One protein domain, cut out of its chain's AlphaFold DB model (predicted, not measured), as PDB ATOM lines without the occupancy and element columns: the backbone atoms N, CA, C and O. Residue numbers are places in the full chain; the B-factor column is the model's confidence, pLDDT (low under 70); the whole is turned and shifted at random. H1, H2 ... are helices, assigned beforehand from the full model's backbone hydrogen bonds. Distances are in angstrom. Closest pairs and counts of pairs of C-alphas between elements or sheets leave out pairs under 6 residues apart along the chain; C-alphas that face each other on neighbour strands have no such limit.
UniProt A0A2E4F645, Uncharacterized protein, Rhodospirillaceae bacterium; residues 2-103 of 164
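AT A GLANCE: This is residues 2 to 103 of the 164 residues of an uncharacterized protein of Rhodospirillaceae bacterium (UniProt A0A2E4F645). Three helices, H1, H2 and H4, cross at steep to nearly right angles and touch one another in a small core, while the first residues of the long H1, 2 to 10, stick out as a free arm. H3 and H5 are each near H2 without clearly touching it, and a long loop, residues 79 to 94, leads from H4 to H5. The printed part has 102 residues with five named helices, H1 to H5 in chain order, and no named strand; the class is all helix. It is only just compact, close to loose, with a radius of gyration of the C-alphas of 14.8 A, and spans 48 by 32 by 22 A.

HOW THE PARTS SIT: H1, residues 2 to 27, touches H2, residues 32 to 44, with residues 21 to 25 alone, about perpendicular at 78 degrees; the closest C-alphas, of Ala 25 and Glu 32, are 5.4 A apart. With residues 17 to 24 alone H1 touches H4, residues 68 to 78, at a steep tilt of 56 degrees, the same way; the closest C-alphas are Val 21 and Ser 74, 5.5 A. H2 and H4 touch, only just about perpendicular at 71 degrees, closest at the C-alphas of Ala 39 and Leu 70, 5.5 A. H3, residues 50 to 62, is close to H2 but not clearly touching, with the C-alphas of Phe 33 and Phe 57 7.4 A apart. H5, residues 95 to 102, is likewise close to H2 but not clearly touching, at Gln 34 and Leu 101, C-alphas 7.2 A apart. In all five helices every O i to N i+4 pair is within hydrogen-bond range.

IN THESE COORDINATES: H1 runs 37.1 A from C-alpha 2 at (22.778, 31.178, 18.024), H2 18.2 A, H3 17.0 A, H4 15.2 A, and H5 10.8 A to C-alpha 102 at (-8.570, 30.975, 50.827).

THE WHOLE: The C-alphas farthest apart, of Lys 2 and His 96, are 48.8 A apart. The printed part has no cut; the link H4 to H5 is long and the other three are tight. pLDDT is under 70 in residues 2 to 13 and 80 to 103.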
ATOM      1  N   LYS A   2      22.863  31.485  16.571       56.31
ATOM      2  CA  LYS A   2      22.778  31.178  18.024       56.31
ATOM      3  C   LYS A   2      21.703  31.988  18.777       56.31
ATOM      4  O   LYS A   2      21.066  31.455  19.674       56.31
ATOM      5  N   PHE A   3      21.464  33.236  18.366       67.56
ATOM      6  CA  PHE A   3      20.509  34.150  19.010       67.56
ATOM      7  C   PHE A   3      19.046  33.693  18.887       67.56
ATOM      8  O   PHE A   3      18.356  33.583  19.891       67.56
ATOM      9  N   LEU A   4      18.598  33.328  17.678       64.62
ATOM     10  CA  LEU A   4      17.245  32.793  17.467       64.62
ATOM     11  C   LEU A   4      17.022  31.508  18.270       64.62
ATOM     12  O   LEU A   4      15.988  31.361  18.904       64.62
ATOM     13  N   LYS A   5      18.023  30.617  18.324       45.84
ATOM     14  CA  LYS A   5      17.954  29.402  19.143       45.84
ATOM     15  C   LYS A   5      17.807  29.729  20.634       45.84
ATOM     16  O   LYS A   5      17.007  29.084  21.294       45.84
ATOM     17  N   ALA A   6      18.516  30.736  21.149       57.75
ATOM     18  CA  ALA A   6      18.360  31.192  22.532       57.75
ATOM     19  C   ALA A   6      16.965  31.794  22.798       57.75
ATOM     20  O   ALA A   6      16.364  31.499  23.827       57.75
ATOM     21  N   PHE A   7      16.424  32.571  21.854       58.75
ATOM     22  CA  PHE A   7      15.102  33.191  21.986       58.75
ATOM     23  C   PHE A   7      13.959  32.164  21.915       58.75
ATOM     24  O   PHE A   7      13.087  32.151  22.777       58.75
ATOM     25  N   LEU A   8      14.005  31.248  20.941       62.84
ATOM     26  CA  LEU A   8      13.041  30.150  20.811       62.84
ATOM     27  C   LEU A   8      13.086  29.207  22.020       62.84
ATOM     28  O   LEU A   8      12.038  28.806  22.512       62.84
ATOM     29  N   CYS A   9      14.279  28.884  22.533       60.00
ATOM     30  CA  CYS A   9      14.393  28.047  23.729       60.00
ATOM     31  C   CYS A   9      13.790  28.753  24.953       60.00
ATOM     32  O   CYS A   9      13.074  28.118  25.717       60.00
ATOM     33  N   SER A  10      14.001  30.069  25.093       59.25
ATOM     34  CA  SER A  10      13.407  30.873  26.171       59.25
ATOM     35  C   SER A  10      11.872  30.842  26.138       59.25
ATOM     36  O   SER A  10      11.250  30.533  27.153       59.25
ATOM     37  N   ASP A  11      11.252  31.063  24.971       60.56
ATOM     38  CA  ASP A  11       9.784  31.044  24.827       60.56
ATOM     39  C   ASP A  11       9.186  29.650  25.102       60.56
ATOM     40  O   ASP A  11       8.197  29.520  25.823       60.56
ATOM     41  N   VAL A  12       9.834  28.580  24.622       65.75
ATOM     42  CA  VAL A  12       9.411  27.197  24.916       65.75
ATOM     43  C   VAL A  12       9.524  26.893  26.410       65.75
ATOM     44  O   VAL A  12       8.579  26.367  26.999       65.75
ATOM     45  N   THR A  13      10.642  27.261  27.046       68.31
ATOM     46  CA  THR A  13      10.822  27.033  28.487       68.31
ATOM     47  C   THR A  13       9.815  27.813  29.319       68.31
ATOM     48  O   THR A  13       9.261  27.259  30.261       68.31
ATOM     49  N   ASN A  14       9.507  29.055  28.938       71.44
ATOM     50  CA  ASN A  14       8.548  29.878  29.660       71.44
ATOM     51  C   ASN A  14       7.121  29.318  29.542       71.44
ATOM     52  O   ASN A  14       6.413  29.197  30.539       71.44
ATOM     53  N   LYS A  15       6.717  28.874  28.344       79.94
ATOM     54  CA  LYS A  15       5.426  28.194  28.141       79.94
ATOM     55  C   LYS A  15       5.309  26.929  28.984       79.94
ATOM     56  O   LYS A  15       4.254  26.679  29.564       79.94
ATOM     57  N   GLN A  16       6.385  26.155  29.074       82.06
ATOM     58  CA  GLN A  16       6.412  24.937  29.874       82.06
ATOM     59  C   GLN A  16       6.377  25.227  31.380       82.06
ATOM     60  O   GLN A  16       5.628  24.577  32.106       82.06
ATOM     61  N   ASP A  17       7.123  26.232  31.843       83.44
ATOM     62  CA  ASP A  17       7.108  26.665  33.240       83.44
ATOM     63  C   ASP A  17       5.716  27.189  33.637       83.44
ATOM     64  O   ASP A  17       5.199  26.817  34.689       83.44
ATOM     65  N   ARG A  18       5.050  27.955  32.764       87.00
ATOM     66  CA  ARG A  18       3.678  28.430  32.996       87.00
ATOM     67  C   ARG A  18       2.662  27.290  33.028       87.00
ATOM     68  O   ARG A  18       1.819  27.245  33.915       87.00
ATOM     69  N   ALA A  19       2.762  26.339  32.098       88.00
ATOM     70  CA  ALA A  19       1.901  25.157  32.098       88.00
ATOM     71  C   ALA A  19       2.058  24.343  33.393       88.00
ATOM     72  O   ALA A  19       1.077  23.812  33.915       88.00
ATOM     73  N   MET A  20       3.274  24.281  33.940       88.50
ATOM     74  CA  MET A  20       3.540  23.622  35.216       88.50
ATOM     75  C   MET A  20       2.906  24.372  36.395       88.50
ATOM     76  O   MET A  20       2.305  23.725  37.245       88.50
ATOM     77  N   VAL A  21       2.969  25.710  36.421       90.44
ATOM     78  CA  VAL A  21       2.279  26.540  37.429       90.44
ATOM     79  C   VAL A  21       0.777  26.251  37.435       90.44
ATOM     80  O   VAL A  21       0.228  25.910  38.481       90.44
ATOM     81  N   THR A  22       0.127  26.312  36.268       90.88
ATOM     82  CA  THR A  22      -1.304  25.999  36.126       90.88
ATOM     83  C   THR A  22      -1.612  24.567  36.569       90.88
ATOM     84  O   THR A  22      -2.573  24.328  37.295       90.88
ATOM     85  N   SER A  23      -0.775  23.600  36.182       88.69
ATOM     86  CA  SER A  23      -0.966  22.190  36.552       88.69
ATOM     87  C   SER A  23      -0.884  21.977  38.064       88.69
ATOM     88  O   SER A  23      -1.689  21.238  38.622       88.69
ATOM     89  N   VAL A  24       0.063  22.638  38.733       87.00
ATOM     90  CA  VAL A  24       0.235  22.554  40.188       87.00
ATOM     91  C   VAL A  24      -0.896  23.264  40.926       87.00
ATOM     92  O   VAL A  24      -1.411  22.718  41.898       87.00
ATOM     93  N   ALA A  25      -1.325  24.440  40.463       87.31
ATOM     94  CA  ALA A  25      -2.473  25.137  41.044       87.31
ATOM     95  C   ALA A  25      -3.743  24.268  40.980       87.31
ATOM     96  O   ALA A  25      -4.440  24.123  41.983       87.31
ATOM     97  N   ASN A  26      -3.967  23.598  39.843       87.38
ATOM     98  CA  ASN A  26      -5.062  22.643  39.674       87.38
ATOM     99  C   ASN A  26      -4.914  21.409  40.579       87.38
ATOM    100  O   ASN A  26      -5.895  20.979  41.175       87.38
ATOM    101  N   LEU A  27      -3.703  20.852  40.713       83.75
ATOM    102  CA  LEU A  27      -3.430  19.717  41.607       83.75
ATOM    103  C   LEU A  27      -3.753  20.051  43.073       83.75
ATOM    104  O   LEU A  27      -4.200  19.187  43.822       83.75
ATOM    105  N   LEU A  28      -3.517  21.300  43.471       81.12
ATOM    106  CA  LEU A  28      -3.756  21.805  44.820       81.12
ATOM    107  C   LEU A  28      -5.180  22.351  45.033       81.12
ATOM    108  O   LEU A  28      -5.487  22.761  46.150       81.12
ATOM    109  N   ASP A  29      -6.030  22.373  44.001       82.25
ATOM    110  CA  ASP A  29      -7.377  22.970  44.029       82.25
ATOM    111  C   ASP A  29      -7.385  24.430  44.546       82.25
ATOM    112  O   ASP A  29      -8.187  24.845  45.394       82.25
ATOM    113  N   ILE A  30      -6.436  25.232  44.055       83.81
ATOM    114  CA  ILE A  30      -6.310  26.663  44.371       83.81
ATOM    115  C   ILE A  30      -6.168  27.499  43.101       83.81
ATOM    116  O   ILE A  30      -5.765  27.014  42.046       83.81
ATOM    117  N   GLY A  31      -6.461  28.797  43.203       86.75
ATOM    118  CA  GLY A  31      -6.225  29.721  42.094       86.75
ATOM    119  C   GLY A  31      -4.730  29.947  41.839       86.75
ATOM    120  O   GLY A  31      -3.932  29.994  42.775       86.75
ATOM    121  N   GLU A  32      -4.343  30.187  40.584       91.06
ATOM    122  CA  GLU A  32      -2.943  30.471  40.215       91.06
ATOM    123  C   GLU A  32      -2.370  31.689  40.966       91.06
ATOM    124  O   GLU A  32      -1.207  31.690  41.368       91.06
ATOM    125  N   PHE A  33      -3.194  32.711  41.222       91.25
ATOM    126  CA  PHE A  33      -2.783  33.879  42.010       91.25
ATOM    127  C   PHE A  33      -2.550  33.541  43.491       91.25
ATOM    128  O   PHE A  33      -1.597  34.025  44.095       91.25
ATOM    129  N   GLN A  34      -3.369  32.659  44.072       88.19
ATOM    130  CA  GLN A  34      -3.154  32.175  45.440       88.19
ATOM    131  C   GLN A  34      -1.868  31.350  45.518       88.19
ATOM    132  O   GLN A  34      -1.077  31.511  46.445       88.19
ATOM    133  N   PHE A  35      -1.614  30.512  44.510       90.81
ATOM    134  CA  PHE A  35      -0.370  29.762  44.416       90.81
ATOM    135  C   PHE A  35       0.857  30.683  44.301       90.81
ATOM    136  O   PHE A  35       1.863  30.443  44.969       90.81
ATOM    137  N   LEU A  36       0.767  31.781  43.542       92.44
ATOM    138  CA  LEU A  36       1.807  32.814  43.485       92.44
ATOM    139  C   LEU A  36       2.094  33.428  44.865       92.44
ATOM    140  O   LEU A  36       3.259  33.542  45.249       92.44
ATOM    141  N   GLN A  37       1.056  33.788  45.624       90.38
ATOM    142  CA  GLN A  37       1.206  34.334  46.980       90.38
ATOM    143  C   GLN A  37       1.865  33.325  47.929       90.38
ATOM    144  O   GLN A  37       2.791  33.673  48.663       90.38
ATOM    145  N   ILE A  38       1.453  32.056  47.861       87.38
ATOM    146  CA  ILE A  38       2.059  30.956  48.622       87.38
ATOM    147  C   ILE A  38       3.538  30.802  48.266       87.38
ATOM    148  O   ILE A  38       4.385  30.705  49.156       87.38
ATOM    149  N   ALA A  39       3.861  30.808  46.971       90.31
ATOM    150  CA  ALA A  39       5.230  30.682  46.493       90.31
ATOM    151  C   ALA A  39       6.109  31.839  46.971       90.31
ATOM    152  O   ALA A  39       7.241  31.619  47.405       90.31
ATOM    153  N   PHE A  40       5.575  33.059  46.941       91.56
ATOM    154  CA  PHE A  40       6.257  34.239  47.451       91.56
ATOM    155  C   PHE A  40       6.507  34.128  48.955       91.56
ATOM    156  O   PHE A  40       7.643  34.266  49.403       91.56
ATOM    157  N   ARG A  41       5.478  33.801  49.742       87.19
ATOM    158  CA  ARG A  41       5.612  33.632  51.191       87.19
ATOM    159  C   ARG A  41       6.607  32.535  51.551       87.19
ATOM    160  O   ARG A  41       7.387  32.711  52.484       87.19
ATOM    161  N   HIS A  42       6.604  31.424  50.818       85.00
ATOM    162  CA  HIS A  42       7.559  30.338  51.020       85.00
ATOM    163  C   HIS A  42       9.002  30.800  50.787       85.00
ATOM    164  O   HIS A  42       9.896  30.438  51.546       85.00
ATOM    165  N   TRP A  43       9.220  31.621  49.761       89.50
ATOM    166  CA  TRP A  43      10.550  32.082  49.381       89.50
ATOM    167  C   TRP A  43      11.072  33.226  50.259       89.50
ATOM    168  O   TRP A  43      12.223  33.212  50.685       89.50
ATOM    169  N   TYR A  44      10.229  34.221  50.538       87.88
ATOM    170  CA  TYR A  44      10.613  35.449  51.240       87.88
ATOM    171  C   TYR A  44      10.285  35.427  52.738       87.88
ATOM    172  O   TYR A  44      10.700  36.320  53.474       87.88
ATOM    173  N   GLY A  45       9.531  34.431  53.212       85.88
ATOM    174  CA  GLY A  45       9.175  34.276  54.623       85.88
ATOM    175  C   GLY A  45       8.209  35.336  55.162       85.88
ATOM    176  O   GLY A  45       8.079  35.453  56.381       85.88
ATOM    177  N   ARG A  46       7.552  36.101  54.280       89.38
ATOM    178  CA  ARG A  46       6.585  37.162  54.602       89.38
ATOM    179  C   ARG A  46       5.459  37.223  53.573       89.38
ATOM    180  O   ARG A  46       5.617  36.735  52.458       89.38
ATOM    181  N   GLU A  47       4.360  37.874  53.939       86.38
ATOM    182  CA  GLU A  47       3.264  38.155  53.011       86.38
ATOM    183  C   GLU A  47       3.667  39.200  51.955       86.38
ATOM    184  O   GLU A  47       4.544  40.049  52.176       86.38
ATOM    185  N   MET A  48       3.023  39.105  50.793       87.38
ATOM    186  CA  MET A  48       3.236  39.996  49.655       87.38
ATOM    187  C   MET A  48       2.512  41.329  49.888       87.38
ATOM    188  O   MET A  48       1.307  41.341  50.156       87.38
ATOM    189  N   GLN A  49       3.232  42.450  49.788       91.69
ATOM    190  CA  GLN A  49       2.645  43.786  49.936       91.69
ATOM    191  C   GLN A  49       1.805  44.157  48.702       91.69
ATOM    192  O   GLN A  49       2.052  43.608  47.631       91.69
ATOM    193  N   PRO A  50       0.850  45.104  48.797       87.25
ATOM    194  CA  PRO A  50      -0.027  45.447  47.672       87.25
ATOM    195  C   PRO A  50       0.720  45.814  46.383       87.25
ATOM    196  O   PRO A  50       0.377  45.312  45.321       87.25
ATOM    197  N   TYR A  51       1.799  46.600  46.477       90.81
ATOM    198  CA  TYR A  51       2.590  46.974  45.297       90.81
ATOM    199  C   TYR A  51       3.271  45.766  44.633       90.81
ATOM    200  O   TYR A  51       3.385  45.713  43.414       90.81
ATOM    201  N   GLU A  52       3.693  44.778  45.427       91.50
ATOM    202  CA  GLU A  52       4.315  43.546  44.932       91.50
ATOM    203  C   GLU A  52       3.271  42.619  44.320       91.50
ATOM    204  O   GLU A  52       3.556  41.938  43.341       91.50
ATOM    205  N   GLN A  53       2.055  42.602  44.877       89.00
ATOM    206  CA  GLN A  53       0.936  41.864  44.296       89.00
ATOM    207  C   GLN A  53       0.655  42.357  42.888       89.00
ATOM    208  O   GLN A  53       0.590  41.533  41.982       89.00
ATOM    209  N   ASP A  54       0.567  43.671  42.698       90.69
ATOM    210  CA  ASP A  54       0.318  44.258  41.385       90.69
ATOM    211  C   ASP A  54       1.476  43.987  40.412       90.69
ATOM    212  O   ASP A  54       1.243  43.566  39.275       90.69
ATOM    213  N   GLU A  55       2.723  44.153  40.861       93.00
ATOM    214  CA  GLU A  55       3.921  43.920  40.046       93.00
ATOM    215  C   GLU A  55       4.040  42.453  39.607       93.00
ATOM    216  O   GLU A  55       4.108  42.157  38.411       93.00
ATOM    217  N   PHE A  56       3.995  41.509  40.553       92.94
ATOM    218  CA  PHE A  56       4.099  40.087  40.233       92.94
ATOM    219  C   PHE A  56       2.870  39.574  39.490       92.94
ATOM    220  O   PHE A  56       3.008  38.696  38.640       92.94
ATOM    221  N   PHE A  57       1.679  40.109  39.766       90.94
ATOM    222  CA  PHE A  57       0.490  39.763  38.998       90.94
ATOM    223  C   PHE A  57       0.657  40.168  37.534       90.94
ATOM    224  O   PHE A  57       0.447  39.353  36.634       90.94
ATOM    225  N   HIS A  58       1.075  41.410  37.291       91.44
ATOM    226  CA  HIS A  58       1.312  41.897  35.942       91.44
ATOM    227  C   HIS A  58       2.373  41.050  35.226       91.44
ATOM    228  O   HIS A  58       2.157  40.578  34.107       91.44
ATOM    229  N   ASP A  59       3.493  40.768  35.883       91.06
ATOM    230  CA  ASP A  59       4.570  39.991  35.278       91.06
ATOM    231  C   ASP A  59       4.161  38.549  34.956       91.06
ATOM    232  O   ASP A  59       4.423  38.066  33.852       91.06
ATOM    233  N   VAL A  60       3.476  37.872  35.878       90.62
ATOM    234  CA  VAL A  60       3.109  36.456  35.735       90.62
ATOM    235  C   VAL A  60       1.939  36.275  34.773       90.62
ATOM    236  O   VAL A  60       2.007  35.438  33.870       90.62
ATOM    237  N   PHE A  61       0.863  37.044  34.946       89.19
ATOM    238  CA  PHE A  61      -0.400  36.801  34.245       89.19
ATOM    239  C   PHE A  61      -0.541  37.612  32.959       89.19
ATOM    240  O   PHE A  61      -1.163  37.126  32.016       89.19
ATOM    241  N   ILE A  62       0.050  38.811  32.894       89.06
ATOM    242  CA  ILE A  62      -0.049  39.689  31.718       89.06
ATOM    243  C   ILE A  62       1.151  39.489  30.795       89.06
ATOM    244  O   ILE A  62       0.980  39.202  29.612       89.06
ATOM    245  N   LEU A  63       2.373  39.584  31.328       89.19
ATOM    246  CA  LEU A  63       3.592  39.396  30.531       89.19
ATOM    247  C   LEU A  63       3.974  37.923  30.346       89.19
ATOM    248  O   LEU A  63       4.849  37.618  29.534       89.19
ATOM    249  N   GLY A  64       3.350  37.013  31.099       85.94
ATOM    250  CA  GLY A  64       3.642  35.585  31.033       85.94
ATOM    251  C   GLY A  64       5.054  35.242  31.498       85.94
ATOM    252  O   GLY A  64       5.597  34.238  31.054       85.94
ATOM    253  N   LYS A  65       5.696  36.076  32.320       88.69
ATOM    254  CA  LYS A  65       7.037  35.835  32.859       88.69
ATOM    255  C   LYS A  65       6.911  35.096  34.180       88.69
ATOM    256  O   LYS A  65       6.420  35.651  35.152       88.69
ATOM    257  N   THR A  66       7.400  33.862  34.233       89.81
ATOM    258  CA  THR A  66       7.375  33.062  35.465       89.81
ATOM    259  C   THR A  66       8.595  33.394  36.344       89.81
ATOM    260  O   THR A  66       9.720  33.072  35.945       89.81
ATOM    261  N   PRO A  67       8.432  34.001  37.538       91.06
ATOM    262  CA  PRO A  67       9.544  34.302  38.432       91.06
ATOM    263  C   PRO A  67      10.249  33.032  38.910       91.06
ATOM    264  O   PRO A  67       9.640  31.965  39.043       91.06
ATOM    265  N   THR A  68      11.534  33.149  39.249       91.19
ATOM    266  CA  THR A  68      12.362  32.001  39.651       91.19
ATOM    267  C   THR A  68      11.786  31.241  40.845       91.19
ATOM    268  O   THR A  68      11.782  30.012  40.821       91.19
ATOM    269  N   PHE A  69      11.272  31.945  41.860       91.56
ATOM    270  CA  PHE A  69      10.698  31.315  43.053       91.56
ATOM    271  C   PHE A  69       9.447  30.489  42.716       91.56
ATOM    272  O   PHE A  69       9.321  29.347  43.159       91.56
ATOM    273  N   LEU A  70       8.568  31.030  41.866       93.31
ATOM    274  CA  LEU A  70       7.338  30.374  41.430       93.31
ATOM    275  C   LEU A  70       7.657  29.125  40.609       93.31
ATOM    276  O   LEU A  70       7.122  28.047  40.864       93.31
ATOM    277  N   ARG A  71       8.602  29.249  39.673       91.12
ATOM    278  CA  ARG A  71       9.097  28.128  38.871       91.12
ATOM    279  C   ARG A  71       9.685  27.022  39.743       91.12
ATOM    280  O   ARG A  71       9.410  25.844  39.526       91.12
ATOM    281  N   HIS A  72      10.515  27.396  40.714       89.12
ATOM    282  CA  HIS A  72      11.188  26.441  41.584       89.12
ATOM    283  C   HIS A  72      10.183  25.670  42.443       89.12
ATOM    284  O   HIS A  72      10.255  24.444  42.514       89.12
ATOM    285  N   LEU A  73       9.216  26.365  43.046       87.75
ATOM    286  CA  LEU A  73       8.183  25.706  43.839       87.75
ATOM    287  C   LEU A  73       7.295  24.797  42.979       87.75
ATOM    288  O   LEU A  73       7.031  23.664  43.371       87.75
ATOM    289  N   SER A  74       6.911  25.249  41.781       89.31
ATOM    290  CA  SER A  74       6.113  24.449  40.840       89.31
ATOM    291  C   SER A  74       6.808  23.138  40.482       89.31
ATOM    292  O   SER A  74       6.192  22.081  40.547       89.31
ATOM    293  N   ARG A  75       8.112  23.177  40.176       88.25
ATOM    294  CA  ARG A  75       8.897  21.971  39.864       88.25
ATOM    295  C   ARG A  75       8.979  21.016  41.041       88.25
ATOM    296  O   ARG A  75       8.786  19.821  40.853       88.25
ATOM    297  N   ARG A  76       9.233  21.538  42.242       84.81
ATOM    298  CA  ARG A  76       9.304  20.716  43.456       84.81
ATOM    299  C   ARG A  76       8.006  19.954  43.706       84.81
ATOM    300  O   ARG A  76       8.057  18.770  44.012       84.81
ATOM    301  N   ILE A  77       6.863  20.620  43.537       82.25
ATOM    302  CA  ILE A  77       5.548  19.999  43.732       82.25
ATOM    303  C   ILE A  77       5.225  19.033  42.585       82.25
ATOM    304  O   ILE A  77       4.789  17.915  42.830       82.25
ATOM    305  N   TYR A  78       5.482  19.431  41.337       82.88
ATOM    306  CA  TYR A  78       5.158  18.625  40.158       82.88
ATOM    307  C   TYR A  78       5.958  17.318  40.076       82.88
ATOM    308  O   TYR A  78       5.409  16.286  39.704       82.88
ATOM    309  N   PHE A  79       7.250  17.343  40.421       80.06
ATOM    310  CA  PHE A  79       8.116  16.159  40.374       80.06
ATOM    311  C   PHE A  79       8.089  15.314  41.654       80.06
ATOM    312  O   PHE A  79       8.810  14.325  41.730       80.06
ATOM    313  N   GLY A  80       7.269  15.672  42.648       63.31
ATOM    314  CA  GLY A  80       7.127  14.880  43.874       63.31
ATOM    315  C   GLY A  80       8.374  14.855  44.764       63.31
ATOM    316  O   GLY A  80       8.464  14.016  45.648       63.31
ATOM    317  N   ASP A  81       9.313  15.790  44.576       53.19
ATOM    318  CA  ASP A  81      10.508  15.966  45.429       53.19
ATOM    319  C   ASP A  81      10.160  16.626  46.784       53.19
ATOM    320  O   ASP A  81      11.001  16.969  47.615       53.19
ATOM    321  N   VAL A  82       8.866  16.859  46.988       49.78
ATOM    322  CA  VAL A  82       8.248  17.073  48.283       49.78
ATOM    323  C   VAL A  82       7.467  15.801  48.559       49.78
ATOM    324  O   VAL A  82       6.370  15.609  48.036       49.78
ATOM    325  N   GLU A  83       8.026  14.932  49.396       42.44
ATOM    326  CA  GLU A  83       7.205  14.022  50.177       42.44
ATOM    327  C   GLU A  83       6.177  14.921  50.868       42.44
ATOM    328  O   GLU A  83       6.539  15.790  51.666       42.44
ATOM    329  N   CYS A  84       4.903  14.803  50.501       41.25
ATOM    330  CA  CYS A  84       3.801  15.519  51.138       41.25
ATOM    331  C   CYS A  84       3.589  14.998  52.570       41.25
ATOM    332  O   CYS A  84       2.465  14.728  52.984       41.25
ATOM    333  N   ASN A  85       4.660  14.846  53.347       34.69
ATOM    334  CA  ASN A  85       4.615  14.622  54.771       34.69
ATOM    335  C   ASN A  85       4.388  15.986  55.441       34.69
ATOM    336  O   ASN A  85       5.252  16.568  56.089       34.69
ATOM    337  N   PHE A  86       3.179  16.517  55.245       44.66
ATOM    338  CA  PHE A  86       2.662  17.737  55.872       44.66
ATOM    339  C   PHE A  86       2.420  17.575  57.389       44.66
ATOM    340  O   PHE A  86       1.726  18.397  57.988       44.66
ATOM    341  N   HIS A  87       2.948  16.516  58.015       32.94
ATOM    342  CA  HIS A  87       2.562  16.105  59.362       32.94
ATOM    343  C   HIS A  87       3.647  16.259  60.441       32.94
ATOM    344  O   HIS A  87       3.313  16.154  61.618       32.94
ATOM    345  N   GLU A  88       4.903  16.581  60.115       32.78
ATOM    346  CA  GLU A  88       5.939  16.731  61.152       32.78
ATOM    347  C   GLU A  88       6.751  18.038  61.010       32.78
ATOM    348  O   GLU A  88       7.491  18.280  60.064       32.78
ATOM    349  N   GLN A  89       6.482  18.904  61.990       38.00
ATOM    350  CA  GLN A  89       6.928  20.262  62.348       38.00
ATOM    351  C   GLN A  89       8.458  20.551  62.334       38.00
ATOM    352  O   GLN A  89       9.234  19.602  62.310       38.00
ATOM    353  N   PRO A  90       8.931  21.832  62.447       41.72
ATOM    354  CA  PRO A  90       8.249  22.972  63.079       41.72
ATOM    355  C   PRO A  90       8.198  24.301  62.297       41.72
ATOM    356  O   PRO A  90       9.150  24.763  61.681       41.72
ATOM    357  N   SER A  91       7.064  24.990  62.470       42.12
ATOM    358  CA  SER A  91       6.814  26.415  62.189       42.12
ATOM    359  C   SER A  91       6.920  26.884  60.725       42.12
ATOM    360  O   SER A  91       7.987  27.275  60.269       42.12
ATOM    361  N   ARG A  92       5.767  26.940  60.031       43.78
ATOM    362  CA  ARG A  92       5.318  28.008  59.084       43.78
ATOM    363  C   ARG A  92       4.444  27.537  57.919       43.78
ATOM    364  O   ARG A  92       4.062  28.368  57.093       43.78
ATOM    365  N   PHE A  93       4.080  26.263  57.851       47.50
ATOM    366  CA  PHE A  93       3.172  25.804  56.803       47.50
ATOM    367  C   PHE A  93       2.186  24.777  57.348       47.50
ATOM    368  O   PHE A  93       2.388  23.574  57.251       47.50
ATOM    369  N   ASN A  94       1.130  25.272  57.992       45.94
ATOM    370  CA  ASN A  94      -0.029  24.448  58.292       45.94
ATOM    371  C   ASN A  94      -0.952  24.513  57.069       45.94
ATOM    372  O   ASN A  94      -1.169  25.594  56.534       45.94
ATOM    373  N   ILE A  95      -1.533  23.402  56.627       46.66
ATOM    374  CA  ILE A  95      -2.563  23.411  55.568       46.66
ATOM    375  C   ILE A  95      -3.758  24.297  55.989       46.66
ATOM    376  O   ILE A  95      -4.470  24.850  55.155       46.66
ATOM    377  N   HIS A  96      -3.927  24.537  57.294       44.75
ATOM    378  CA  HIS A  96      -4.851  25.546  57.819       44.75
ATOM    379  C   HIS A  96      -4.515  26.998  57.419       44.75
ATOM    380  O   HIS A  96      -5.431  27.813  57.353       44.75
ATOM    381  N   ASP A  97      -3.264  27.322  57.075       48.22
ATOM    382  CA  ASP A  97      -2.895  28.621  56.490       48.22
ATOM    383  C   ASP A  97      -3.248  28.725  54.997       48.22
ATOM    384  O   ASP A  97      -3.484  29.818  54.489       48.22
ATOM    385  N   LEU A  98      -3.374  27.605  54.276       51.06
ATOM    386  CA  LEU A  98      -3.976  27.639  52.938       51.06
ATOM    387  C   LEU A  98      -5.457  28.025  53.025       51.06
ATOM    388  O   LEU A  98      -5.948  28.778  52.189       51.06
ATOM    389  N   ASN A  99      -6.156  27.569  54.070       44.59
ATOM    390  CA  ASN A  99      -7.519  28.012  54.360       44.59
ATOM    391  C   ASN A  99      -7.586  29.484  54.808       44.59
ATOM    392  O   ASN A  99      -8.574  30.146  54.496       44.59
ATOM    393  N   SER A 100      -6.560  30.023  55.480       45.69
ATOM    394  CA  SER A 100      -6.504  31.455  55.820       45.69
ATOM    395  C   SER A 100      -6.230  32.337  54.590       45.69
ATOM    396  O   SER A 100      -6.804  33.415  54.473       45.69
ATOM    397  N   LEU A 101      -5.473  31.843  53.602       47.22
ATOM    398  CA  LEU A 101      -5.300  32.483  52.286       47.22
ATOM    399  C   LEU A 101      -6.523  32.305  51.362       47.22
ATOM    400  O   LEU A 101      -6.833  33.188  50.560       47.22
ATOM    401  N   ARG A 102      -7.270  31.196  51.496       44.91
ATOM    402  CA  ARG A 102      -8.570  30.975  50.827       44.91
ATOM    403  C   ARG A 102      -9.640  31.950  51.343       44.91
ATOM    404  O   ARG A 102     -10.616  32.206  50.641       44.91
ATOM    405  N   VAL A 103      -9.450  32.534  52.529       43.72
ATOM    406  CA  VAL A 103     -10.422  33.417  53.180       43.72
ATOM    407  C   VAL A 103      -9.762  34.717  53.640       43.72
ATOM    408  O   VAL A 103      -9.571  34.957  54.826       43.72
TER     409      VAL A 103